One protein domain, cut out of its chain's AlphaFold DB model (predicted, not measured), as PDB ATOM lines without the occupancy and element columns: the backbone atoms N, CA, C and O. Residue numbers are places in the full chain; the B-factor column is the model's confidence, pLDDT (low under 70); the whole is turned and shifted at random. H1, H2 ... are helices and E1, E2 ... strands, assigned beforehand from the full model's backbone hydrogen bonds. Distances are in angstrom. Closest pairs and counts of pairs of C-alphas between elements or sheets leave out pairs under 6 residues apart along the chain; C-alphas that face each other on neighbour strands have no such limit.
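What this domain is: This is residues 4 to 166 of the 167 residues of an uncharacterized protein of Acidobacteria bacterium (UniProt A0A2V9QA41). One very long helix, H1, makes the longest axis: its residues 4 to 25 stick out free as an arm, and its residues 36 to 55 pack in the curl of a twisted four-stranded sheet. The short helix H2 packs on the opposite face of that sheet, and a small hairpin of E1 and E2 sits by the edge strand E3. The printed part has 163 residues, with two named helices and six named strands in the order H1 E1 E2 H2 E3 E4 E5 E6; the larger sheet is antiparallel in the order E3 - E4 - E5 - E6, and the class is mixed, helices and strands. The whole is loose, with a radius of gyration of the C-alphas of 21.5 A, and spans 84 by 36 by 27 A.

Where its parts are: H1, residues 4 to 55, begins with C-alpha 4 at (37.787, -44.532, -51.659) and ends with C-alpha 55 at (-2.194, -16.216, 6.806), 76.3 A away. E1, residues 62 to 64, and E2, residues 75 to 77, are short strands of 6.7 A and 6.5 A. H2, residues 98 to 103, measures 8.8 A. E3, residues 107 to 114, measures 22.3 A; E4, residues 117 to 129, 38.9 A; E5, residues 135 to 144, 30.2 A. E6, residues 158 to 165, measures 23.1 A and ends with C-alpha 165 at (-7.054, -21.530, 5.907).

How they stand to each other: E3 to E6 form a meander, each strand the antiparallel neighbour of the one before. N 110 and O 121 of the hairpin E3 and E4 are within hydrogen-bond range at 2.9 A, as are N 126 and O 139 of E4 and E5 at 2.8 A, and N 138 and O 162 of E5 and E6 at 2.9 A. H1 is on this sheet, which curls round it. The closest C-alphas of H1 and E5 are those of Ala 40 and Ala 142, 5.4 A apart; those of H1 and E6 are Gly 52 and Val 164, 5.7 A. H2 is on the opposite face, at a height over the sheet of 6.5 A, and its closest C-alpha pair with E3 is Leu 101 and Ala 107, 5.2 A. H1 and H2 are apart. In the hairpin E1 and E2, N 63 and O 76 are 2.9 A apart, within hydrogen-bond range. The closest C-alphas of E2 and E3 are those of His 76 and Met 108, 6.6 A apart. In H1 and H2 every O i to N i+4 pair is within hydrogen-bond range.

The domain as a whole: The two C-alphas farthest apart, those of Ile 4 and Ala 132, are 84.0 A apart. Without residues 4 to 25, which stand free, the body spans 51 by 34 by 25 A. The printed part has no cut. The links from E2 to H2, 20 residues, and from E5 to E6, 13 residues, are long; in the first, residues 83 to 84 pair antiparallel with residues 126 to 127 of E4. The mean pLDDT of the printed part is 86.4, and residues 146 to 155 are under 70.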
ATOM      1  N   ILE A   4      39.146 -45.061 -51.478       90.94
ATOM      2  CA  ILE A   4      37.787 -44.532 -51.659       90.94
ATOM      3  C   ILE A   4      36.882 -44.782 -50.441       90.94
ATOM      4  O   ILE A   4      36.094 -43.910 -50.086       90.94
ATOM      5  N   GLU A   5      37.042 -45.908 -49.738       89.94
ATOM      6  CA  GLU A   5      36.331 -46.174 -48.477       89.94
ATOM      7  C   GLU A   5      36.743 -45.178 -47.383       89.94
ATOM      8  O   GLU A   5      35.887 -44.687 -46.651       89.94
ATOM      9  N   LEU A   6      38.029 -44.813 -47.311       87.38
ATOM     10  CA  LEU A   6      38.527 -43.787 -46.383       87.38
ATOM     11  C   LEU A   6      38.017 -42.377 -46.725       87.38
ATOM     12  O   LEU A   6      37.733 -41.598 -45.815       87.38
ATOM     13  N   LEU A   7      37.867 -42.052 -48.013       90.62
ATOM     14  CA  LEU A   7      37.294 -40.774 -48.451       90.62
ATOM     15  C   LEU A   7      35.796 -40.676 -48.138       90.62
ATOM     16  O   LEU A   7      35.332 -39.639 -47.677       90.62
ATOM     17  N   ILE A   8      35.037 -41.758 -48.330       91.31
ATOM     18  CA  ILE A   8      33.615 -41.784 -47.962       91.31
ATOM     19  C   ILE A   8      33.465 -41.722 -46.434       91.31
ATOM     20  O   ILE A   8      32.643 -40.958 -45.925       91.31
ATOM     21  N   ALA A   9      34.297 -42.456 -45.687       91.00
ATOM     22  CA  ALA A   9      34.285 -42.437 -44.228       91.00
ATOM     23  C   ALA A   9      34.609 -41.048 -43.648       91.00
ATOM     24  O   ALA A   9      33.953 -40.619 -42.698       91.00
ATOM     25  N   SER A  10      35.572 -40.315 -44.219       90.06
ATOM     26  CA  SER A  10      35.923 -38.969 -43.745       90.06
ATOM     27  C   SER A  10      34.818 -37.943 -44.013       90.06
ATOM     28  O   SER A  10      34.545 -37.105 -43.153       90.06
ATOM     29  N   VAL A  11      34.111 -38.045 -45.143       91.12
ATOM     30  CA  VAL A  11      32.952 -37.193 -45.447       91.12
ATOM     31  C   VAL A  11      31.820 -37.433 -44.445       91.12
ATOM     32  O   VAL A  11      31.301 -36.477 -43.865       91.12
ATOM     33  N   VAL A  12      31.472 -38.697 -44.177       92.69
ATOM     34  CA  VAL A  12      30.427 -39.048 -43.194       92.69
ATOM     35  C   VAL A  12      30.803 -38.566 -41.789       92.69
ATOM     36  O   VAL A  12      29.958 -38.033 -41.070       92.69
ATOM     37  N   LEU A  13      32.078 -38.682 -41.415       92.06
ATOM     38  CA  LEU A  13      32.602 -38.211 -40.136       92.06
ATOM     39  C   LEU A  13      32.472 -36.682 -39.976       92.06
ATOM     40  O   LEU A  13      32.055 -36.219 -38.914       92.06
ATOM     41  N   ILE A  14      32.755 -35.895 -41.021       93.38
ATOM     42  CA  ILE A  14      32.623 -34.425 -40.982       93.38
ATOM     43  C   ILE A  14      31.159 -34.007 -40.793       93.38
ATOM     44  O   ILE A  14      30.858 -33.213 -39.899       93.38
ATOM     45  N   PHE A  15      30.231 -34.564 -41.580       92.31
ATOM     46  CA  PHE A  15      28.802 -34.266 -41.417       92.31
ATOM     47  C   PHE A  15      28.269 -34.730 -40.054       92.31
ATOM     48  O   PHE A  15      27.468 -34.028 -39.433       92.31
ATOM     49  N   GLY A  16      28.760 -35.867 -39.551       93.25
ATOM     50  CA  GLY A  16      28.441 -36.370 -38.216       93.25
ATOM     51  C   GLY A  16      28.861 -35.403 -37.107       93.25
ATOM     52  O   GLY A  16      28.043 -35.057 -36.256       93.25
ATOM     53  N   MET A  17      30.099 -34.901 -37.133       91.50
ATOM     54  CA  MET A  17      30.582 -33.966 -36.108       91.50
ATOM     55  C   MET A  17      29.867 -32.612 -36.149       91.50
ATOM     56  O   MET A  17      29.534 -32.066 -35.093       91.50
ATOM     57  N   LEU A  18      29.577 -32.082 -37.343       91.69
ATOM     58  CA  LEU A  18      28.830 -30.826 -37.487       91.69
ATOM     59  C   LEU A  18      27.398 -30.948 -36.943       91.69
ATOM     60  O   LEU A  18      26.917 -30.037 -36.267       91.69
ATOM     61  N   SER A  19      26.741 -32.091 -37.169       92.69
ATOM     62  CA  SER A  19      25.412 -32.381 -36.616       92.69
ATOM     63  C   SER A  19      25.422 -32.425 -35.079       92.69
ATOM     64  O   SER A  19      24.585 -31.797 -34.425       92.69
ATOM     65  N   ILE A  20      26.421 -33.085 -34.482       93.25
ATOM     66  CA  ILE A  20      26.550 -33.207 -33.019       93.25
ATOM     67  C   ILE A  20      26.781 -31.841 -32.358       93.25
ATOM     68  O   ILE A  20      26.171 -31.551 -31.329       93.25
ATOM     69  N   MET A  21      27.607 -30.973 -32.950       88.75
ATOM     70  CA  MET A  21      27.837 -29.614 -32.433       88.75
ATOM     71  C   MET A  21      26.541 -28.788 -32.392       88.75
ATOM     72  O   MET A  21      26.285 -28.084 -31.412       88.75
ATOM     73  N   GLY A  22      25.699 -28.905 -33.426       86.75
ATOM     74  CA  GLY A  22      24.390 -28.251 -33.471       86.75
ATOM     75  C   GLY A  22      23.470 -28.700 -32.334       86.75
ATOM     76  O   GLY A  22      22.888 -27.869 -31.632       86.75
ATOM     77  N   LEU A  23      23.393 -30.012 -32.099       88.44
ATOM     78  CA  LEU A  23      22.597 -30.584 -31.010       88.44
ATOM     79  C   LEU A  23      23.140 -30.204 -29.627       88.44
ATOM     80  O   LEU A  23      22.351 -29.919 -28.727       88.44
ATOM     81  N   LEU A  24      24.465 -30.138 -29.460       88.19
ATOM     82  CA  LEU A  24      25.098 -29.743 -28.200       88.19
ATOM     83  C   LEU A  24      24.698 -28.317 -27.798       88.19
ATOM     84  O   LEU A  24      24.295 -28.086 -26.659       88.19
ATOM     85  N   MET A  25      24.747 -27.366 -28.736       85.62
ATOM     86  CA  MET A  25      24.358 -25.976 -28.465       85.62
ATOM     87  C   MET A  25      22.880 -25.857 -28.068       85.62
ATOM     88  O   MET A  25      22.550 -25.137 -27.123       85.62
ATOM     89  N   LEU A  26      21.993 -26.590 -28.749       84.69
ATOM     90  CA  LEU A  26      20.569 -26.635 -28.405       84.69
ATOM     91  C   LEU A  26      20.339 -27.259 -27.024       84.69
ATOM     92  O   LEU A  26      19.570 -26.723 -26.226       84.69
ATOM     93  N   ALA A  27      21.036 -28.353 -26.710       85.50
ATOM     94  CA  ALA A  27      20.945 -29.012 -25.412       85.50
ATOM     95  C   ALA A  27      21.412 -28.095 -24.271       85.50
ATOM     96  O   ALA A  27      20.734 -27.993 -23.248       85.50
ATOM     97  N   MET A  28      22.520 -27.369 -24.457       85.12
ATOM     98  CA  MET A  28      23.010 -26.387 -23.483       85.12
ATOM     99  C   MET A  28      22.006 -25.248 -23.260       85.12
ATOM    100  O   MET A  28      21.740 -24.885 -22.113       85.12
ATOM    101  N   GLY A  29      21.412 -24.720 -24.337       81.06
ATOM    102  CA  GLY A  29      20.368 -23.693 -24.253       81.06
ATOM    103  C   GLY A  29      19.131 -24.176 -23.489       81.06
ATOM    104  O   GLY A  29      18.655 -23.495 -22.579       81.06
ATOM    105  N   ASN A  30      18.662 -25.390 -23.791       82.94
ATOM    106  CA  ASN A  30      17.527 -26.006 -23.103       82.94
ATOM    107  C   ASN A  30      17.823 -26.262 -21.621       82.94
ATOM    108  O   ASN A  30      16.984 -25.967 -20.776       82.94
ATOM    109  N   ASN A  31      19.024 -26.738 -21.284       84.81
ATOM    110  CA  ASN A  31      19.424 -26.947 -19.893       84.81
ATOM    111  C   ASN A  31      19.461 -25.629 -19.100       84.81
ATOM    112  O   ASN A  31      18.982 -25.562 -17.968       84.81
ATOM    113  N   GLY A  32      19.976 -24.557 -19.713       81.12
ATOM    114  CA  GLY A  32      19.962 -23.220 -19.121       81.12
ATOM    115  C   GLY A  32      18.543 -22.732 -18.822       81.12
ATOM    116  O   GLY A  32      18.279 -22.247 -17.722       81.12
ATOM    117  N   ARG A  33      17.610 -22.930 -19.760       80.19
ATOM    118  CA  ARG A  33      16.192 -22.605 -19.566       80.19
ATOM    119  C   ARG A  33      15.557 -23.427 -18.443       80.19
ATOM    120  O   ARG A  33      14.946 -22.847 -17.550       80.19
ATOM    121  N   SER A  34      15.758 -24.744 -18.438       83.94
ATOM    122  CA  SER A  34      15.219 -25.633 -17.400       83.94
ATOM    123  C   SER A  34      15.690 -25.251 -16.000       83.94
ATOM    124  O   SER A  34      14.919 -25.351 -15.044       83.94
ATOM    125  N   LYS A  35      16.933 -24.769 -15.864       84.00
ATOM    126  CA  LYS A  35      17.452 -24.262 -14.589       84.00
ATOM    127  C   LYS A  35      16.666 -23.038 -14.109       84.00
ATOM    128  O   LYS A  35      16.317 -22.963 -12.937       84.00
ATOM    129  N   ILE A  36      16.366 -22.105 -15.008       83.25
ATOM    130  CA  ILE A  36      15.655 -20.859 -14.689       83.25
ATOM    131  C   ILE A  36      14.196 -21.133 -14.331       83.25
ATOM    132  O   ILE A  36      13.714 -20.617 -13.323       83.25
ATOM    133  N   ASP A  37      13.520 -21.983 -15.102       84.94
ATOM    134  CA  ASP A  37      12.125 -22.353 -14.844       84.94
ATOM    135  C   ASP A  37      12.001 -23.126 -13.516       84.94
ATOM    136  O   ASP A  37      11.105 -22.850 -12.712       84.94
ATOM    137  N   SER A  38      12.950 -24.023 -13.218       88.88
ATOM    138  CA  SER A  38      13.027 -24.719 -11.922       88.88
ATOM    139  C   SER A  38      13.236 -23.746 -10.759       88.88
ATOM    140  O   SER A  38      12.555 -23.848  -9.740       88.88
ATOM    141  N   SER A  39      14.137 -22.767 -10.904       87.56
ATOM    142  CA  SER A  39      14.355 -21.740  -9.880       87.56
ATOM    143  C   SER A  39      13.122 -20.855  -9.673       87.56
ATOM    144  O   SER A  39      12.755 -20.600  -8.531       87.56
ATOM    145  N   ALA A  40      12.445 -20.428 -10.742       88.69
ATOM    146  CA  ALA A  40      11.201 -19.663 -10.638       88.69
ATOM    147  C   ALA A  40      10.092 -20.467  -9.936       88.69
ATOM    148  O   ALA A  40       9.393 -19.924  -9.083       88.69
ATOM    149  N   THR A  41       9.988 -21.765 -10.238       91.88
ATOM    150  CA  THR A  41       9.050 -22.699  -9.592       91.88
ATOM    151  C   THR A  41       9.326 -22.815  -8.095       91.88
ATOM    152  O   THR A  41       8.423 -22.596  -7.286       91.88
ATOM    153  N   MET A  42      10.583 -23.061  -7.718       91.50
ATOM    154  CA  MET A  42      11.007 -23.116  -6.319       91.50
ATOM    155  C   MET A  42      10.685 -21.808  -5.583       91.50
ATOM    156  O   MET A  42      10.130 -21.838  -4.490       91.50
ATOM    157  N   LEU A  43      10.976 -20.651  -6.190       91.00
ATOM    158  CA  LEU A  43      10.686 -19.350  -5.581       91.00
ATOM    159  C   LEU A  43       9.188 -19.112  -5.405       91.00
ATOM    160  O   LEU A  43       8.771 -18.657  -4.342       91.00
ATOM    161  N   SER A  44       8.370 -19.441  -6.408       92.62
ATOM    162  CA  SER A  44       6.916 -19.322  -6.275       92.62
ATOM    163  C   SER A  44       6.362 -20.209  -5.161       92.62
ATOM    164  O   SER A  44       5.481 -19.759  -4.432       92.62
ATOM    165  N   GLN A  45       6.915 -21.414  -4.978       93.50
ATOM    166  CA  GLN A  45       6.522 -22.313  -3.896       93.50
ATOM    167  C   GLN A  45       6.910 -21.743  -2.532       93.50
ATOM    168  O   GLN A  45       6.056 -21.636  -1.660       93.50
ATOM    169  N   VAL A  46       8.164 -21.314  -2.360       91.69
ATOM    170  CA  VAL A  46       8.634 -20.744  -1.088       91.69
ATOM    171  C   VAL A  46       7.800 -19.526  -0.699       91.69
ATOM    172  O   VAL A  46       7.361 -19.417   0.439       91.69
ATOM    173  N   VAL A  47       7.527 -18.615  -1.635       92.62
ATOM    174  CA  VAL A  47       6.701 -17.434  -1.348       92.62
ATOM    175  C   VAL A  47       5.272 -17.821  -1.001       92.62
ATOM    176  O   VAL A  47       4.715 -17.274  -0.055       92.62
ATOM    177  N   LEU A  48       4.688 -18.775  -1.723       93.50
ATOM    178  CA  LEU A  48       3.346 -19.268  -1.434       93.50
ATOM    179  C   LEU A  48       3.268 -19.898  -0.041       93.50
ATOM    180  O   LEU A  48       2.324 -19.619   0.693       93.50
ATOM    181  N   GLU A  49       4.264 -20.692   0.344       91.94
ATOM    182  CA  GLU A  49       4.355 -21.296   1.673       91.94
ATOM    183  C   GLU A  49       4.537 -20.239   2.764       91.94
ATOM    184  O   GLU A  49       3.909 -20.337   3.812       91.94
ATOM    185  N   GLN A  50       5.340 -19.201   2.530       91.75
ATOM    186  CA  GLN A  50       5.564 -18.136   3.510       91.75
ATOM    187  C   GLN A  50       4.332 -17.240   3.696       91.75
ATOM    188  O   GLN A  50       3.939 -16.971   4.832       91.75
ATOM    189  N   VAL A  51       3.692 -16.822   2.597       91.06
ATOM    190  CA  VAL A  51       2.419 -16.079   2.630       91.06
ATOM    191  C   VAL A  51       1.340 -16.937   3.295       91.06
ATOM    192  O   VAL A  51       0.626 -16.467   4.177       91.06
ATOM    193  N   GLY A  52       1.246 -18.215   2.913       90.38
ATOM    194  CA  GLY A  52       0.263 -19.143   3.458       90.38
ATOM    195  C   GLY A  52       0.467 -19.438   4.944       90.38
ATOM    196  O   GLY A  52      -0.482 -19.383   5.721       90.38
ATOM    197  N   ALA A  53       1.709 -19.674   5.371       89.62
ATOM    198  CA  ALA A  53       2.043 -19.882   6.776       89.62
ATOM    199  C   ALA A  53       1.687 -18.657   7.624       89.62
ATOM    200  O   ALA A  53       1.195 -18.816   8.739       89.62
ATOM    201  N   LYS A  54       1.895 -17.444   7.095       88.31
ATOM    202  CA  LYS A  54       1.505 -16.204   7.771       88.31
ATOM    203  C   LYS A  54       0.006 -16.027   7.895       88.31
ATOM    204  O   LYS A  54      -0.465 -15.732   8.989       88.31
ATOM    205  N   LEU A  55      -0.731 -16.258   6.812       87.88
ATOM    206  CA  LEU A  55      -2.194 -16.216   6.806       87.88
ATOM    207  C   LEU A  55      -2.807 -17.198   7.814       87.88
ATOM    208  O   LEU A  55      -3.770 -16.854   8.491       87.88
ATOM    209  N   ALA A  56      -2.208 -18.380   7.979       86.69
ATOM    210  CA  ALA A  56      -2.604 -19.362   8.991       86.69
ATOM    211  C   ALA A  56      -2.207 -18.977  10.440       86.69
ATOM    212  O   ALA A  56      -2.445 -19.740  11.376       86.69
ATOM    213  N   GLY A  57      -1.597 -17.806  10.657       81.44
ATOM    214  CA  GLY A  57      -1.170 -17.308  11.970       81.44
ATOM    215  C   GLY A  57       0.242 -17.732  12.407       81.44
ATOM    216  O   GLY A  57       0.596 -17.560  13.570       81.44
ATOM    217  N   GLY A  58       1.062 -18.281  11.503       80.50
ATOM    218  CA  GLY A  58       2.428 -18.758  11.767       80.50
ATOM    219  C   GLY A  58       3.537 -18.033  10.980       80.50
ATOM    220  O   GLY A  58       3.357 -16.933  10.464       80.50
ATOM    221  N   GLY A  59       4.727 -18.647  10.907       77.62
ATOM    222  CA  GLY A  59       5.834 -18.275  10.002       77.62
ATOM    223  C   GLY A  59       6.655 -17.013  10.358       77.62
ATOM    224  O   GLY A  59       6.341 -16.312  11.315       77.62
ATOM    225  N   PRO A  60       7.715 -16.693   9.590       80.75
ATOM    226  CA  PRO A  60       8.536 -15.485   9.759       80.75
ATOM    227  C   PRO A  60       7.976 -14.229   9.057       80.75
ATOM    228  O   PRO A  60       8.195 -13.129   9.544       80.75
ATOM    229  N   GLY A  61       7.203 -14.362   7.966       84.44
ATOM    230  CA  GLY A  61       6.579 -13.222   7.248       84.44
ATOM    231  C   GLY A  61       7.551 -12.341   6.484       84.44
ATOM    232  O   GLY A  61       7.255 -11.207   6.113       84.44
ATOM    233  N   SER A  62       8.724 -12.893   6.231       90.62
ATOM    234  CA  SER A  62       9.760 -12.270   5.443       90.62
ATOM    235  C   SER A  62      10.577 -13.340   4.741       90.62
ATOM    236  O   SER A  62      10.730 -14.448   5.257       90.62
ATOM    237  N   ILE A  63      11.144 -12.986   3.597       90.50
ATOM    238  CA  ILE A  63      12.063 -13.829   2.836       90.50
ATOM    239  C   ILE A  63      13.364 -13.064   2.653       90.50
ATOM    240  O   ILE A  63      13.365 -11.951   2.138       90.50
ATOM    241  N   THR A  64      14.475 -13.671   3.052       90.69
ATOM    242  CA  THR A  64      15.811 -13.123   2.803       90.69
ATOM    243  C   THR A  64      16.362 -13.719   1.515       90.69
ATOM    244  O   THR A  64      16.344 -14.937   1.321       90.69
ATOM    245  N   ASP A  65      16.805 -12.855   0.605       89.62
ATOM    246  CA  ASP A  65      17.454 -13.276  -0.632       89.62
ATOM    247  C   ASP A  65      18.961 -13.534  -0.448       89.62
ATOM    248  O   ASP A  65      19.501 -13.448   0.656       89.62
ATOM    249  N   ASN A  66      19.646 -13.894  -1.536       87.38
ATOM    250  CA  ASN A  66      21.093 -14.104  -1.551       87.38
ATOM    251  C   ASN A  66      21.787 -13.045  -2.421       87.38
ATOM    252  O   ASN A  66      22.591 -13.374  -3.301       87.38
ATOM    253  N   SER A  67      21.457 -11.765  -2.212       83.88
ATOM    254  CA  SER A  67      22.018 -10.663  -3.002       83.88
ATOM    255  C   SER A  67      23.539 -10.528  -2.885       83.88
ATOM    256  O   SER A  67      24.169 -10.058  -3.828       83.88
ATOM    257  N   ASN A  68      24.150 -10.961  -1.778       82.31
ATOM    258  CA  ASN A  68      25.595 -10.835  -1.551       82.31
ATOM    259  C   ASN A  68      26.388 -12.114  -1.871       82.31
ATOM    260  O   ASN A  68      27.575 -12.187  -1.560       82.31
ATOM    261  N   CYS A  69      25.764 -13.129  -2.482       82.62
ATOM    262  CA  CYS A  69      26.427 -14.383  -2.867       82.62
ATOM    263  C   CYS A  69      27.080 -15.167  -1.711       82.62
ATOM    264  O   CYS A  69      27.936 -16.017  -1.943       82.62
ATOM    265  N   ASN A  70      26.672 -14.910  -0.470       81.62
ATOM    266  CA  ASN A  70      27.249 -15.481   0.752       81.62
ATOM    267  C   ASN A  70      26.166 -15.930   1.752       81.62
ATOM    268  O   ASN A  70      26.414 -15.979   2.954       81.62
ATOM    269  N   ASN A  71      24.956 -16.217   1.260       73.12
ATOM    270  CA  ASN A  71      23.759 -16.517   2.053       73.12
ATOM    271  C   ASN A  71      23.323 -15.374   2.986       73.12
ATOM    272  O   ASN A  71      22.554 -15.592   3.919       73.12
ATOM    273  N   THR A  72      23.789 -14.153   2.724       80.12
ATOM    274  CA  THR A  72      23.238 -12.928   3.301       80.12
ATOM    275  C   THR A  72      22.690 -12.066   2.173       80.12
ATOM    276  O   THR A  72      23.213 -12.069   1.051       80.12
ATOM    277  N   GLY A  73      21.624 -11.333   2.457       84.12
ATOM    278  CA  GLY A  73      20.978 -10.522   1.445       84.12
ATOM    279  C   GLY A  73      19.914  -9.608   2.014       84.12
ATOM    280  O   GLY A  73      19.859  -9.346   3.217       84.12
ATOM    281  N   THR A  74      19.082  -9.103   1.117       89.88
ATOM    282  CA  THR A  74      17.977  -8.215   1.453       89.88
ATOM    283  C   THR A  74      16.820  -9.039   1.998       89.88
ATOM    284  O   THR A  74      16.394 -10.022   1.389       89.88
ATOM    285  N   THR A  75      16.300  -8.633   3.152       91.12
ATOM    286  CA  THR A  75      15.075  -9.203   3.712       91.12
ATOM    287  C   THR A  75      13.872  -8.464   3.145       91.12
ATOM    288  O   THR A  75      13.726  -7.259   3.334       91.12
ATOM    289  N   HIS A  76      13.007  -9.204   2.462       91.31
ATOM    290  CA  HIS A  76      11.760  -8.724   1.883       91.31
ATOM    291  C   HIS A  76      10.612  -9.094   2.816       91.31
ATOM    292  O   HIS A  76      10.382 -10.275   3.079       91.31
ATOM    293  N   THR A  77       9.899  -8.099   3.335       91.88
ATOM    294  CA  THR A  77       8.684  -8.320   4.129       91.88
ATOM    295  C   THR A  77       7.539  -8.736   3.216       91.88
ATOM    296  O   THR A  77       7.448  -8.283   2.074       91.88
ATOM    297  N   ILE A  78       6.662  -9.602   3.717       90.75
ATOM    298  CA  ILE A  78       5.494 -10.077   2.985       90.75
ATOM    299  C   ILE A  78       4.248  -9.370   3.511       90.75
ATOM    300  O   ILE A  78       4.084  -9.281   4.718       90.75
ATOM    301  N   ASN A  79       3.385  -8.881   2.616       90.12
ATOM    302  CA  ASN A  79       2.026  -8.472   2.956       90.12
ATOM    303  C   ASN A  79       1.055  -9.629   2.724       90.12
ATOM    304  O   ASN A  79       0.975 -10.189   1.626       90.12
ATOM    305  N   GLU A  80       0.325  -9.966   3.775       84.88
ATOM    306  CA  GLU A  80      -0.664 -11.035   3.839       84.88
ATOM    307  C   GLU A  80      -2.112 -10.535   3.764       84.88
ATOM    308  O   GLU A  80      -3.038 -11.342   3.775       84.88
ATOM    309  N   GLN A  81      -2.342  -9.224   3.680       88.81
ATOM    310  CA  GLN A  81      -3.699  -8.694   3.590       88.81
ATOM    311  C   GLN A  81      -4.343  -9.022   2.230       88.81
ATOM    312  O   GLN A  81      -3.644  -9.220   1.233       88.81
ATOM    313  N   PRO A  82      -5.685  -9.077   2.147       90.44
ATOM    314  CA  PRO A  82      -6.368  -9.199   0.866       90.44
ATOM    315  C   PRO A  82      -5.983  -8.056  -0.083       90.44
ATOM    316  O   PRO A  82      -6.152  -6.879   0.238       90.44
ATOM    317  N   GLY A  83      -5.486  -8.399  -1.270       92.12
ATOM    318  CA  GLY A  83      -4.976  -7.444  -2.248       92.12
ATOM    319  C   GLY A  83      -3.732  -7.942  -2.983       92.12
ATOM    320  O   GLY A  83      -3.454  -9.139  -3.042       92.12
ATOM    321  N   GLY A  84      -2.995  -7.007  -3.582       92.88
ATOM    322  CA  GLY A  84      -1.706  -7.263  -4.226       92.88
ATOM    323  C   GLY A  84      -1.720  -7.161  -5.746       92.88
ATOM    324  O   GLY A  84      -2.425  -6.330  -6.321       92.88
ATOM    325  N   ALA A  85      -0.890  -7.973  -6.401       93.81
ATOM    326  CA  ALA A  85      -0.705  -7.932  -7.850       93.81
ATOM    327  C   ALA A  85      -2.017  -8.204  -8.591       93.81
ATOM    328  O   ALA A  85      -2.779  -9.091  -8.216       93.81
ATOM    329  N   THR A  86      -2.293  -7.450  -9.653       94.81
ATOM    330  CA  THR A  86      -3.485  -7.664 -10.475       94.81
ATOM    331  C   THR A  86      -3.428  -9.046 -11.122       94.81
ATOM    332  O   THR A  86      -2.358  -9.519 -11.509       94.81
ATOM    333  N   LEU A  87      -4.579  -9.712 -11.219       93.44
ATOM    334  CA  LEU A  87      -4.695 -11.026 -11.842       93.44
ATOM    335  C   LEU A  87      -5.376 -10.907 -13.209       93.44
ATOM    336  O   LEU A  87      -6.476 -10.370 -13.307       93.44
ATOM    337  N   VAL A  88      -4.762 -11.471 -14.248       92.31
ATOM    338  CA  VAL A  88      -5.328 -11.581 -15.601       92.31
ATOM    339  C   VAL A  88      -5.434 -13.063 -15.950       92.31
ATOM    340  O   VAL A  88      -4.446 -13.794 -15.916       92.31
ATOM    341  N   GLY A  89      -6.652 -13.549 -16.210       89.12
ATOM    342  CA  GLY A  89      -6.893 -14.981 -16.448       89.12
ATOM    343  C   GLY A  89      -6.510 -15.880 -15.261       89.12
ATOM    344  O   GLY A  89      -6.123 -17.030 -15.454       89.12
ATOM    345  N   GLY A  90      -6.552 -15.346 -14.034       88.19
ATOM    346  CA  GLY A  90      -6.146 -16.062 -12.820       88.19
ATOM    347  C   GLY A  90      -4.631 -16.215 -12.646       88.19
ATOM    348  O   GLY A  90      -4.207 -17.041 -11.842       88.19
ATOM    349  N   LYS A  91      -3.822 -15.450 -13.388       91.19
ATOM    350  CA  LYS A  91      -2.361 -15.389 -13.255       91.19
ATOM    351  C   LYS A  91      -1.917 -13.981 -12.892       91.19
ATOM    352  O   LYS A  91      -2.602 -13.023 -13.232       91.19
ATOM    353  N   VAL A  92      -0.765 -13.865 -12.236       93.12
ATOM    354  CA  VAL A  92      -0.159 -12.566 -11.916       93.12
ATOM    355  C   VAL A  92       0.110 -11.779 -13.196       93.12
ATOM    356  O   VAL A  92       0.771 -12.272 -14.112       93.12
ATOM    357  N   ASP A  93      -0.370 -10.540 -13.233       91.38
ATOM    358  CA  ASP A  93      -0.064  -9.594 -14.290       91.38
ATOM    359  C   ASP A  93       1.303  -8.944 -14.052       91.38
ATOM    360  O   ASP A  93       1.537  -8.147 -13.139       91.38
ATOM    361  N   PHE A  94       2.231  -9.301 -14.927       89.62
ATOM    362  CA  PHE A  94       3.592  -8.799 -14.916       89.62
ATOM    363  C   PHE A  94       3.790  -7.520 -15.746       89.62
ATOM    364  O   PHE A  94       4.895  -6.965 -15.756       89.62
ATOM    365  N   THR A  95       2.742  -7.051 -16.427       89.44
ATOM    366  CA  THR A  95       2.712  -5.755 -17.120       89.44
ATOM    367  C   THR A  95       2.419  -4.601 -16.158       89.44
ATOM    368  O   THR A  95       2.873  -3.483 -16.391       89.44
ATOM    369  N   GLN A  96       1.766  -4.884 -15.023       90.62
ATOM    370  CA  GLN A  96       1.570  -3.928 -13.934       90.62
ATOM    371  C   GLN A  96       2.917  -3.372 -13.436       90.62
ATOM    372  O   GLN A  96       3.902  -4.108 -13.290       90.62
ATOM    373  N   ALA A  97       2.959  -2.073 -13.131       90.62
ATOM    374  CA  ALA A  97       4.144  -1.427 -12.580       90.62
ATOM    375  C   ALA A  97       4.544  -2.055 -11.232       90.62
ATOM    376  O   ALA A  97       3.772  -2.066 -10.274       90.62
ATOM    377  N   GLN A  98       5.780  -2.553 -11.148       91.06
ATOM    378  CA  GLN A  98       6.272  -3.275  -9.970       91.06
ATOM    379  C   GLN A  98       6.464  -2.362  -8.745       91.06
ATOM    380  O   GLN A  98       6.309  -2.811  -7.616       91.06
ATOM    381  N   ALA A  99       6.797  -1.082  -8.950       89.25
ATOM    382  CA  ALA A  99       7.189  -0.168  -7.873       89.25
ATOM    383  C   ALA A  99       6.103  -0.002  -6.795       89.25
ATOM    384  O   ALA A  99       6.404  -0.077  -5.607       89.25
ATOM    385  N   GLY A 100       4.837   0.147  -7.202       89.19
ATOM    386  CA  GLY A 100       3.718   0.260  -6.262       89.19
ATOM    387  C   GLY A 100       3.440  -1.034  -5.493       89.19
ATOM    388  O   GLY A 100       2.982  -0.986  -4.358       89.19
ATOM    389  N   LEU A 101       3.752  -2.194  -6.074       90.75
ATOM    390  CA  LEU A 101       3.618  -3.484  -5.394       90.75
ATOM    391  C   LEU A 101       4.729  -3.693  -4.368       90.75
ATOM    392  O   LEU A 101       4.445  -4.149  -3.270       90.75
ATOM    393  N   ILE A 102       5.970  -3.327  -4.702       91.50
ATOM    394  CA  ILE A 102       7.102  -3.392  -3.765       91.50
ATOM    395  C   ILE A 102       6.853  -2.469  -2.569       91.50
ATOM    396  O   ILE A 102       7.023  -2.897  -1.436       91.50
ATOM    397  N   ALA A 103       6.386  -1.237  -2.801       89.69
ATOM    398  CA  ALA A 103       6.088  -0.290  -1.722       89.69
ATOM    399  C   ALA A 103       5.020  -0.806  -0.739       89.69
ATOM    400  O   ALA A 103       5.039  -0.449   0.434       89.69
ATOM    401  N   ASN A 104       4.108  -1.656  -1.217       92.25
ATOM    402  CA  ASN A 104       3.061  -2.279  -0.410       92.25
ATOM    403  C   ASN A 104       3.401  -3.713   0.026       92.25
ATOM    404  O   ASN A 104       2.520  -4.404   0.538       92.25
ATOM    405  N   ASN A 105       4.640  -4.168  -0.186       93.94
ATOM    406  CA  ASN A 105       5.097  -5.520   0.131       93.94
ATOM    407  C   ASN A 105       4.236  -6.619  -0.529       93.94
ATOM    408  O   ASN A 105       3.893  -7.589   0.124       93.94
ATOM    409  N   TYR A 106       3.858  -6.477  -1.803       94.19
ATOM    410  CA  TYR A 106       3.202  -7.523  -2.624       94.19
ATOM    411  C   TYR A 106       4.070  -8.014  -3.788       94.19
ATOM    412  O   TYR A 106       3.638  -8.800  -4.639       94.19
ATOM    413  N   ALA A 107       5.290  -7.497  -3.875       94.50
ATOM    414  CA  ALA A 107       6.283  -7.919  -4.837       94.50
ATOM    415  C   ALA A 107       7.683  -7.754  -4.258       94.50
ATOM    416  O   ALA A 107       7.918  -6.899  -3.407       94.50
ATOM    417  N   MET A 108       8.624  -8.529  -4.783       93.62
ATOM    418  CA  MET A 108      10.040  -8.397  -4.478       93.62
ATOM    419  C   MET A 108      10.904  -8.684  -5.702       93.62
ATOM    420  O   MET A 108      10.512  -9.409  -6.620       93.62
ATOM    421  N   ASN A 109      12.107  -8.116  -5.690       92.19
ATOM    422  CA  ASN A 109      13.178  -8.513  -6.595       92.19
ATOM    423  C   ASN A 109      14.056  -9.517  -5.858       92.19
ATOM    424  O   ASN A 109      14.974  -9.123  -5.149       92.19
ATOM    425  N   TYR A 110      13.755 -10.801  -6.013       90.88
ATOM    426  CA  TYR A 110      14.536 -11.845  -5.369       90.88
ATOM    427  C   TYR A 110      15.844 -12.042  -6.130       90.88
ATOM    428  O   TYR A 110      15.836 -12.436  -7.302       90.88
ATOM    429  N   VAL A 111      16.974 -11.773  -5.479       89.81
ATOM    430  CA  VAL A 111      18.295 -12.018  -6.061       89.81
ATOM    431  C   VAL A 111      18.793 -13.395  -5.639       89.81
ATOM    432  O   VAL A 111      19.085 -13.653  -4.473       89.81
ATOM    433  N   TYR A 112      18.906 -14.287  -6.619       85.38
ATOM    434  CA  TYR A 112      19.584 -15.563  -6.469       85.38
ATOM    435  C   TYR A 112      21.019 -15.429  -6.967       85.38
ATOM    436  O   TYR A 112      21.245 -14.968  -8.087       85.38
ATOM    437  N   CYS A 113      21.984 -15.876  -6.170       85.00
ATOM    438  CA  CYS A 113      23.374 -15.931  -6.589       85.00
ATOM    439  C   CYS A 113      23.925 -17.359  -6.549       85.00
ATOM    440  O   CYS A 113      23.735 -18.086  -5.576       85.00
ATOM    441  N   SER A 114      24.633 -17.744  -7.613       80.94
ATOM    442  CA  SER A 114      25.351 -19.015  -7.730       80.94
ATOM    443  C   SER A 114      26.697 -18.765  -8.403       80.94
ATOM    444  O   SER A 114      26.738 -18.204  -9.494       80.94
ATOM    445  N   ASN A 115      27.800 -19.166  -7.761       80.94
ATOM    446  CA  ASN A 115      29.168 -18.993  -8.276       80.94
ATOM    447  C   ASN A 115      29.473 -17.551  -8.735       80.94
ATOM    448  O   ASN A 115      29.990 -17.346  -9.831       80.94
ATOM    449  N   ASN A 116      29.113 -16.551  -7.919       80.56
ATOM    450  CA  ASN A 116      29.235 -15.111  -8.213       80.56
ATOM    451  C   ASN A 116      28.422 -14.603  -9.418       80.56
ATOM    452  O   ASN A 116      28.556 -13.443  -9.807       80.56
ATOM    453  N   VAL A 117      27.550 -15.432  -9.993       80.88
ATOM    454  CA  VAL A 117      26.591 -15.020 -11.020       80.88
ATOM    455  C   VAL A 117      25.248 -14.754 -10.357       80.88
ATOM    456  O   VAL A 117      24.669 -15.641  -9.725       80.88
ATOM    457  N   GLN A 118      24.752 -13.530 -10.518       83.69
ATOM    458  CA  GLN A 118      23.472 -13.098  -9.972       83.69
ATOM    459  C   GLN A 118      22.366 -13.182 -11.021       83.69
ATOM    460  O   GLN A 118      22.517 -12.737 -12.157       83.69
ATOM    461  N   MET A 119      21.227 -13.719 -10.601       83.31
ATOM    462  CA  MET A 119      19.985 -13.754 -11.357       83.31
ATOM    463  C   MET A 119      18.886 -13.129 -10.504       83.31
ATOM    464  O   MET A 119      18.632 -13.564  -9.382       83.31
ATOM    465  N   THR A 120      18.224 -12.109 -11.040       88.25
ATOM    466  CA  THR A 120      17.124 -11.426 -10.354       88.25
ATOM    467  C   THR A 120      15.788 -11.923 -10.885       88.25
ATOM    468  O   THR A 120      15.567 -11.931 -12.100       88.25
ATOM    469  N   TYR A 121      14.884 -12.279  -9.977       89.94
ATOM    470  CA  TYR A 121      13.508 -12.658 -10.275       89.94
ATOM    471  C   TYR A 121      12.539 -11.582  -9.775       89.94
ATOM    472  O   TYR A 121      12.651 -11.105  -8.650       89.94
ATOM    473  N   ASP A 122      11.586 -11.201 -10.621       92.12
ATOM    474  CA  ASP A 122      10.400 -10.429 -10.251       92.12
ATOM    475  C   ASP A 122       9.368 -11.425  -9.720       92.12
ATOM    476  O   ASP A 122       8.832 -12.239 -10.479       92.12
ATOM    477  N   VAL A 123       9.153 -11.396  -8.406       93.94
ATOM    478  CA  VAL A 123       8.181 -12.246  -7.719       93.94
ATOM    479  C   VAL A 123       7.070 -11.362  -7.192       93.94
ATOM    480  O   VAL A 123       7.342 -10.346  -6.555       93.94
ATOM    481  N   ARG A 124       5.819 -11.725  -7.464       95.06
ATOM    482  CA  ARG A 124       4.643 -10.967  -7.028       95.06
ATOM    483  C   ARG A 124       3.570 -11.919  -6.554       95.06
ATOM    484  O   ARG A 124       3.488 -13.049  -7.036       95.06
ATOM    485  N   TRP A 125       2.725 -11.451  -5.654       95.06
ATOM    486  CA  TRP A 125       1.614 -12.246  -5.167       95.06
ATOM    487  C   TRP A 125       0.346 -11.425  -5.017       95.06
ATOM    488  O   TRP A 125       0.348 -10.194  -4.990       95.06
ATOM    489  N   ASN A 126      -0.754 -12.158  -4.966       95.56
ATOM    490  CA  ASN A 126      -2.087 -11.662  -4.732       95.56
ATOM    491  C   ASN A 126      -2.768 -12.577  -3.715       95.56
ATOM    492  O   ASN A 126      -2.663 -13.802  -3.812       95.56
ATOM    493  N   VAL A 127      -3.467 -11.976  -2.764       94.06
ATOM    494  CA  VAL A 127      -4.260 -12.666  -1.754       94.06
ATOM    495  C   VAL A 127      -5.716 -12.278  -1.973       94.06
ATOM    496  O   VAL A 127      -6.068 -11.100  -1.932       94.06
ATOM    497  N   GLN A 128      -6.580 -13.261  -2.202       93.25
ATOM    498  CA  GLN A 128      -8.023 -13.052  -2.327       93.25
ATOM    499  C   GLN A 128      -8.728 -13.736  -1.163       93.25
ATOM    500  O   GLN A 128      -8.458 -14.901  -0.891       93.25
ATOM    501  N   SER A 129      -9.652 -13.049  -0.498       90.50
ATOM    502  CA  SER A 129     -10.541 -13.698   0.469       90.50
ATOM    503  C   SER A 129     -11.598 -14.520  -0.275       90.50
ATOM    504  O   SER A 129     -12.201 -14.045  -1.239       90.50
ATOM    505  N   VAL A 130     -11.797 -15.767   0.149       87.38
ATOM    506  CA  VAL A 130     -12.761 -16.707  -0.427       87.38
ATOM    507  C   VAL A 130     -13.752 -17.105   0.661       87.38
ATOM    508  O   VAL A 130     -13.542 -18.054   1.412       87.38
ATOM    509  N   GLY A 131     -14.856 -16.364   0.737       80.38
ATOM    510  CA  GLY A 131     -15.931 -16.591   1.706       80.38
ATOM    511  C   GLY A 131     -15.715 -15.890   3.051       80.38
ATOM    512  O   GLY A 131     -14.829 -15.056   3.203       80.38
ATOM    513  N   ALA A 132     -16.568 -16.210   4.026       70.00
ATOM    514  CA  ALA A 132     -16.632 -15.510   5.315       70.00
ATOM    515  C   ALA A 132     -15.710 -16.088   6.411       70.00
ATOM    516  O   ALA A 132     -15.540 -15.464   7.451       70.00
ATOM    517  N   ASN A 133     -15.100 -17.259   6.188       70.69
ATOM    518  CA  ASN A 133     -14.432 -18.050   7.235       70.69
ATOM    519  C   ASN A 133     -12.899 -17.948   7.184       70.69
ATOM    520  O   ASN A 133     -12.210 -18.955   7.328       70.69
ATOM    521  N   GLY A 134     -12.362 -16.767   6.869       78.94
ATOM    522  CA  GLY A 134     -10.912 -16.551   6.836       78.94
ATOM    523  C   GLY A 134     -10.166 -17.432   5.829       78.94
ATOM    524  O   GLY A 134      -8.976 -17.639   5.972       78.94
ATOM    525  N   THR A 135     -10.824 -17.996   4.814       89.00
ATOM    526  CA  THR A 135     -10.128 -18.766   3.773       89.00
ATOM    527  C   THR A 135      -9.613 -17.819   2.701       89.00
ATOM    528  O   THR A 135     -10.343 -16.943   2.236       89.00
ATOM    529  N   TYR A 136      -8.368 -18.007   2.278       91.88
ATOM    530  CA  TYR A 136      -7.721 -17.174   1.275       91.88
ATOM    531  C   TYR A 136      -7.256 -18.011   0.092       91.88
ATOM    532  O   TYR A 136      -6.779 -19.131   0.243       91.88
ATOM    533  N   LEU A 137      -7.370 -17.452  -1.104       92.69
ATOM    534  CA  LEU A 137      -6.706 -17.942  -2.296       92.69
ATOM    535  C   LEU A 137      -5.467 -17.082  -2.520       92.69
ATOM    536  O   LEU A 137      -5.570 -15.899  -2.847       92.69
ATOM    537  N   VAL A 138      -4.299 -17.693  -2.373       94.12
ATOM    538  CA  VAL A 138      -3.017 -17.043  -2.632       94.12
ATOM    539  C   VAL A 138      -2.569 -17.418  -4.033       94.12
ATOM    540  O   VAL A 138      -2.495 -18.595  -4.379       94.12
ATOM    541  N   THR A 139      -2.272 -16.410  -4.847       95.56
ATOM    542  CA  THR A 139      -1.706 -16.569  -6.186       95.56
ATOM    543  C   THR A 139      -0.333 -15.925  -6.215       95.56
ATOM    544  O   THR A 139      -0.216 -14.722  -6.006       95.56
ATOM    545  N   VAL A 140       0.704 -16.707  -6.493       95.50
ATOM    546  CA  VAL A 140       2.091 -16.238  -6.568       95.50
ATOM    547  C   VAL A 140       2.610 -16.446  -7.976       95.50
ATOM    548  O   VAL A 140       2.404 -17.503  -8.568       95.50
ATOM    549  N   GLY A 141       3.303 -15.448  -8.508       94.19
ATOM    550  CA  GLY A 141       3.986 -15.525  -9.785       94.19
ATOM    551  C   GLY A 141       5.461 -15.173  -9.654       94.19
ATOM    552  O   GLY A 141       5.802 -14.231  -8.942       94.19
ATOM    553  N   ALA A 142       6.318 -15.853 -10.413       93.19
ATOM    554  CA  ALA A 142       7.735 -15.519 -10.541       93.19
ATOM    555  C   ALA A 142       8.175 -15.495 -12.013       93.19
ATOM    556  O   ALA A 142       7.809 -16.374 -12.799       93.19
ATOM    557  N   ARG A 143       8.996 -14.506 -12.385       88.50
ATOM    558  CA  ARG A 143       9.682 -14.448 -13.689       88.50
ATOM    559  C   ARG A 143      11.101 -13.886 -13.552       88.50
ATOM    560  O   ARG A 143      11.331 -13.065 -12.666       88.50
ATOM    561  N   PRO A 144      12.052 -14.244 -14.425       87.25
ATOM    562  CA  PRO A 144      13.352 -13.574 -14.469       87.25
ATOM    563  C   PRO A 144      13.209 -12.110 -14.936       87.25
ATOM    564  O   PRO A 144      12.436 -11.818 -15.848       87.25
ATOM    565  N   LYS A 145      13.949 -11.182 -14.309       80.81
ATOM    566  CA  LYS A 145      13.944  -9.736 -14.621       80.81
ATOM    567  C   LYS A 145      15.075  -9.319 -15.568       80.81
ATOM    568  O   LYS A 145      14.902  -8.383 -16.343       80.81
ATOM    569  N   ASN A 146      16.208 -10.021 -15.525       68.12
ATOM    570  CA  ASN A 146      17.380  -9.704 -16.338       68.12
ATOM    571  C   ASN A 146      17.468 -10.581 -17.596       68.12
ATOM    572  O   ASN A 146      17.222 -11.786 -17.558       68.12
ATOM    573  N   SER A 147      17.838  -9.920 -18.696       50.50
ATOM    574  CA  SER A 147      18.047 -10.429 -20.055       50.50
ATOM    575  C   SER A 147      18.825 -11.748 -20.091       50.50
ATOM    576  O   SER A 147      20.051 -11.765 -19.979       50.50
ATOM    577  N   LEU A 148      18.124 -12.843 -20.374       54.94
ATOM    578  CA  LEU A 148      18.757 -13.990 -21.017       54.94
ATOM    579  C   LEU A 148      19.215 -13.583 -22.423       54.94
ATOM    580  O   LEU A 148      18.546 -12.758 -23.050       54.94
ATOM    581  N   PRO A 149      20.308 -14.151 -22.961       50.53
ATOM    582  CA  PRO A 149      20.652 -13.950 -24.362       50.53
ATOM    583  C   PRO A 149      19.423 -14.244 -25.237       50.53
ATOM    584  O   PRO A 149      18.815 -15.312 -25.153       50.53
ATOM    585  N   VAL A 150      19.064 -13.253 -26.058       50.59
ATOM    586  CA  VAL A 150      17.781 -13.035 -26.768       50.59
ATOM    587  C   VAL A 150      17.260 -14.249 -27.564       50.59
ATOM    588  O   VAL A 150      16.091 -14.307 -27.925       50.59
ATOM    589  N   ARG A 151      18.103 -15.257 -27.812       50.59
ATOM    590  CA  ARG A 151      17.771 -16.475 -28.567       50.59
ATOM    591  C   ARG A 151      17.008 -17.538 -27.759       50.59
ATOM    592  O   ARG A 151      16.402 -18.409 -28.369       50.59
ATOM    593  N   PHE A 152      16.984 -17.448 -26.425       51.97
ATOM    594  CA  PHE A 152      16.248 -18.375 -25.539       51.97
ATOM    595  C   PHE A 152      15.376 -17.649 -24.492       51.97
ATOM    596  O   PHE A 152      14.970 -18.231 -23.491       51.97
ATOM    597  N   ALA A 153      15.105 -16.357 -24.704       51.94
ATOM    598  CA  ALA A 153      14.804 -15.397 -23.639       51.94
ATOM    599  C   ALA A 153      13.331 -15.260 -23.205       51.94
ATOM    600  O   ALA A 153      12.994 -14.299 -22.519       51.94
ATOM    601  N   PHE A 154      12.451 -16.201 -23.551       54.47
ATOM    602  CA  PHE A 154      11.063 -16.185 -23.077       54.47
ATOM    603  C   PHE A 154      10.803 -17.366 -22.136       54.47
ATOM    604  O   PHE A 154      10.227 -18.387 -22.514       54.47
ATOM    605  N   ALA A 155      11.259 -17.228 -20.890       60.25
ATOM    606  CA  ALA A 155      10.717 -18.019 -19.792       60.25
ATOM    607  C   ALA A 155       9.317 -17.470 -19.486       60.25
ATOM    608  O   ALA A 155       9.164 -16.296 -19.135       60.25
ATOM    609  N   LEU A 156       8.286 -18.291 -19.696       71.38
ATOM    610  CA  LEU A 156       6.925 -17.923 -19.314       71.38
ATOM    611  C   LEU A 156       6.882 -17.768 -17.787       71.38
ATOM    612  O   LEU A 156       7.465 -18.599 -17.093       71.38
ATOM    613  N   PRO A 157       6.203 -16.743 -17.247       81.31
ATOM    614  CA  PRO A 157       6.077 -16.607 -15.806       81.31
ATOM    615  C   PRO A 157       5.448 -17.856 -15.185       81.31
ATOM    616  O   PRO A 157       4.391 -18.319 -15.628       81.31
ATOM    617  N   VAL A 158       6.084 -18.381 -14.141       89.38
ATOM    618  CA  VAL A 158       5.534 -19.488 -13.359       89.38
ATOM    619  C   VAL A 158       4.492 -18.909 -12.417       89.38
ATOM    620  O   VAL A 158       4.728 -17.873 -11.803       89.38
ATOM    621  N   THR A 159       3.320 -19.537 -12.333       91.75
ATOM    622  CA  THR A 159       2.244 -19.133 -11.421       91.75
ATOM    623  C   THR A 159       1.796 -20.333 -10.601       91.75
ATOM    624  O   THR A 159       1.465 -21.370 -11.173       91.75
ATOM    625  N   MET A 160       1.734 -20.168  -9.283       93.69
ATOM    626  CA  MET A 160       1.176 -21.138  -8.346       93.69
ATOM    627  C   MET A 160      -0.019 -20.541  -7.614       93.69
ATOM    628  O   MET A 160      -0.065 -19.340  -7.346       93.69
ATOM    629  N   ARG A 161      -1.002 -21.391  -7.308       93.25
ATOM    630  CA  ARG A 161      -2.222 -21.011  -6.597       93.25
ATOM    631  C   ARG A 161      -2.532 -22.049  -5.539       93.25
ATOM    632  O   ARG A 161      -2.512 -23.239  -5.842       93.25
ATOM    633  N   ALA A 162      -2.849 -21.594  -4.338       93.19
ATOM    634  CA  ALA A 162      -3.266 -22.471  -3.255       93.19
ATOM    635  C   ALA A 162      -4.338 -21.804  -2.400       93.19
ATOM    636  O   ALA A 162      -4.347 -20.583  -2.230       93.19
ATOM    637  N   TYR A 163      -5.225 -22.634  -1.856       91.75
ATOM    638  CA  TYR A 163      -6.113 -22.228  -0.780       91.75
ATOM    639  C   TYR A 163      -5.388 -22.361   0.551       91.75
ATOM    640  O   TYR A 163      -4.697 -23.351   0.796       91.75
ATOM    641  N   VAL A 164      -5.568 -21.366   1.403       89.31
ATOM    642  CA  VAL A 164      -4.980 -21.292   2.731       89.31
ATOM    643  C   VAL A 164      -6.103 -21.010   3.718       89.31
ATOM    644  O   VAL A 164      -6.888 -20.083   3.519       89.31
ATOM    645  N   GLY A 165      -6.192 -21.823   4.767       83.12
ATOM    646  CA  GLY A 165      -7.054 -21.530   5.907       83.12
ATOM    647  C   GLY A 165      -6.413 -20.437   6.754       83.12
ATOM    648  O   GLY A 165      -5.260 -20.573   7.156       83.12
ATOM    649  N   GLY A 166      -7.134 -19.349   6.974       76.06
ATOM    650  CA  GLY A 166      -6.737 -18.299   7.896       76.06
ATOM    651  C   GLY A 166      -6.995 -18.693   9.340       76.06
ATOM    652  O   GLY A 166      -7.797 -19.590   9.615       76.06
TER     653      GLY A 166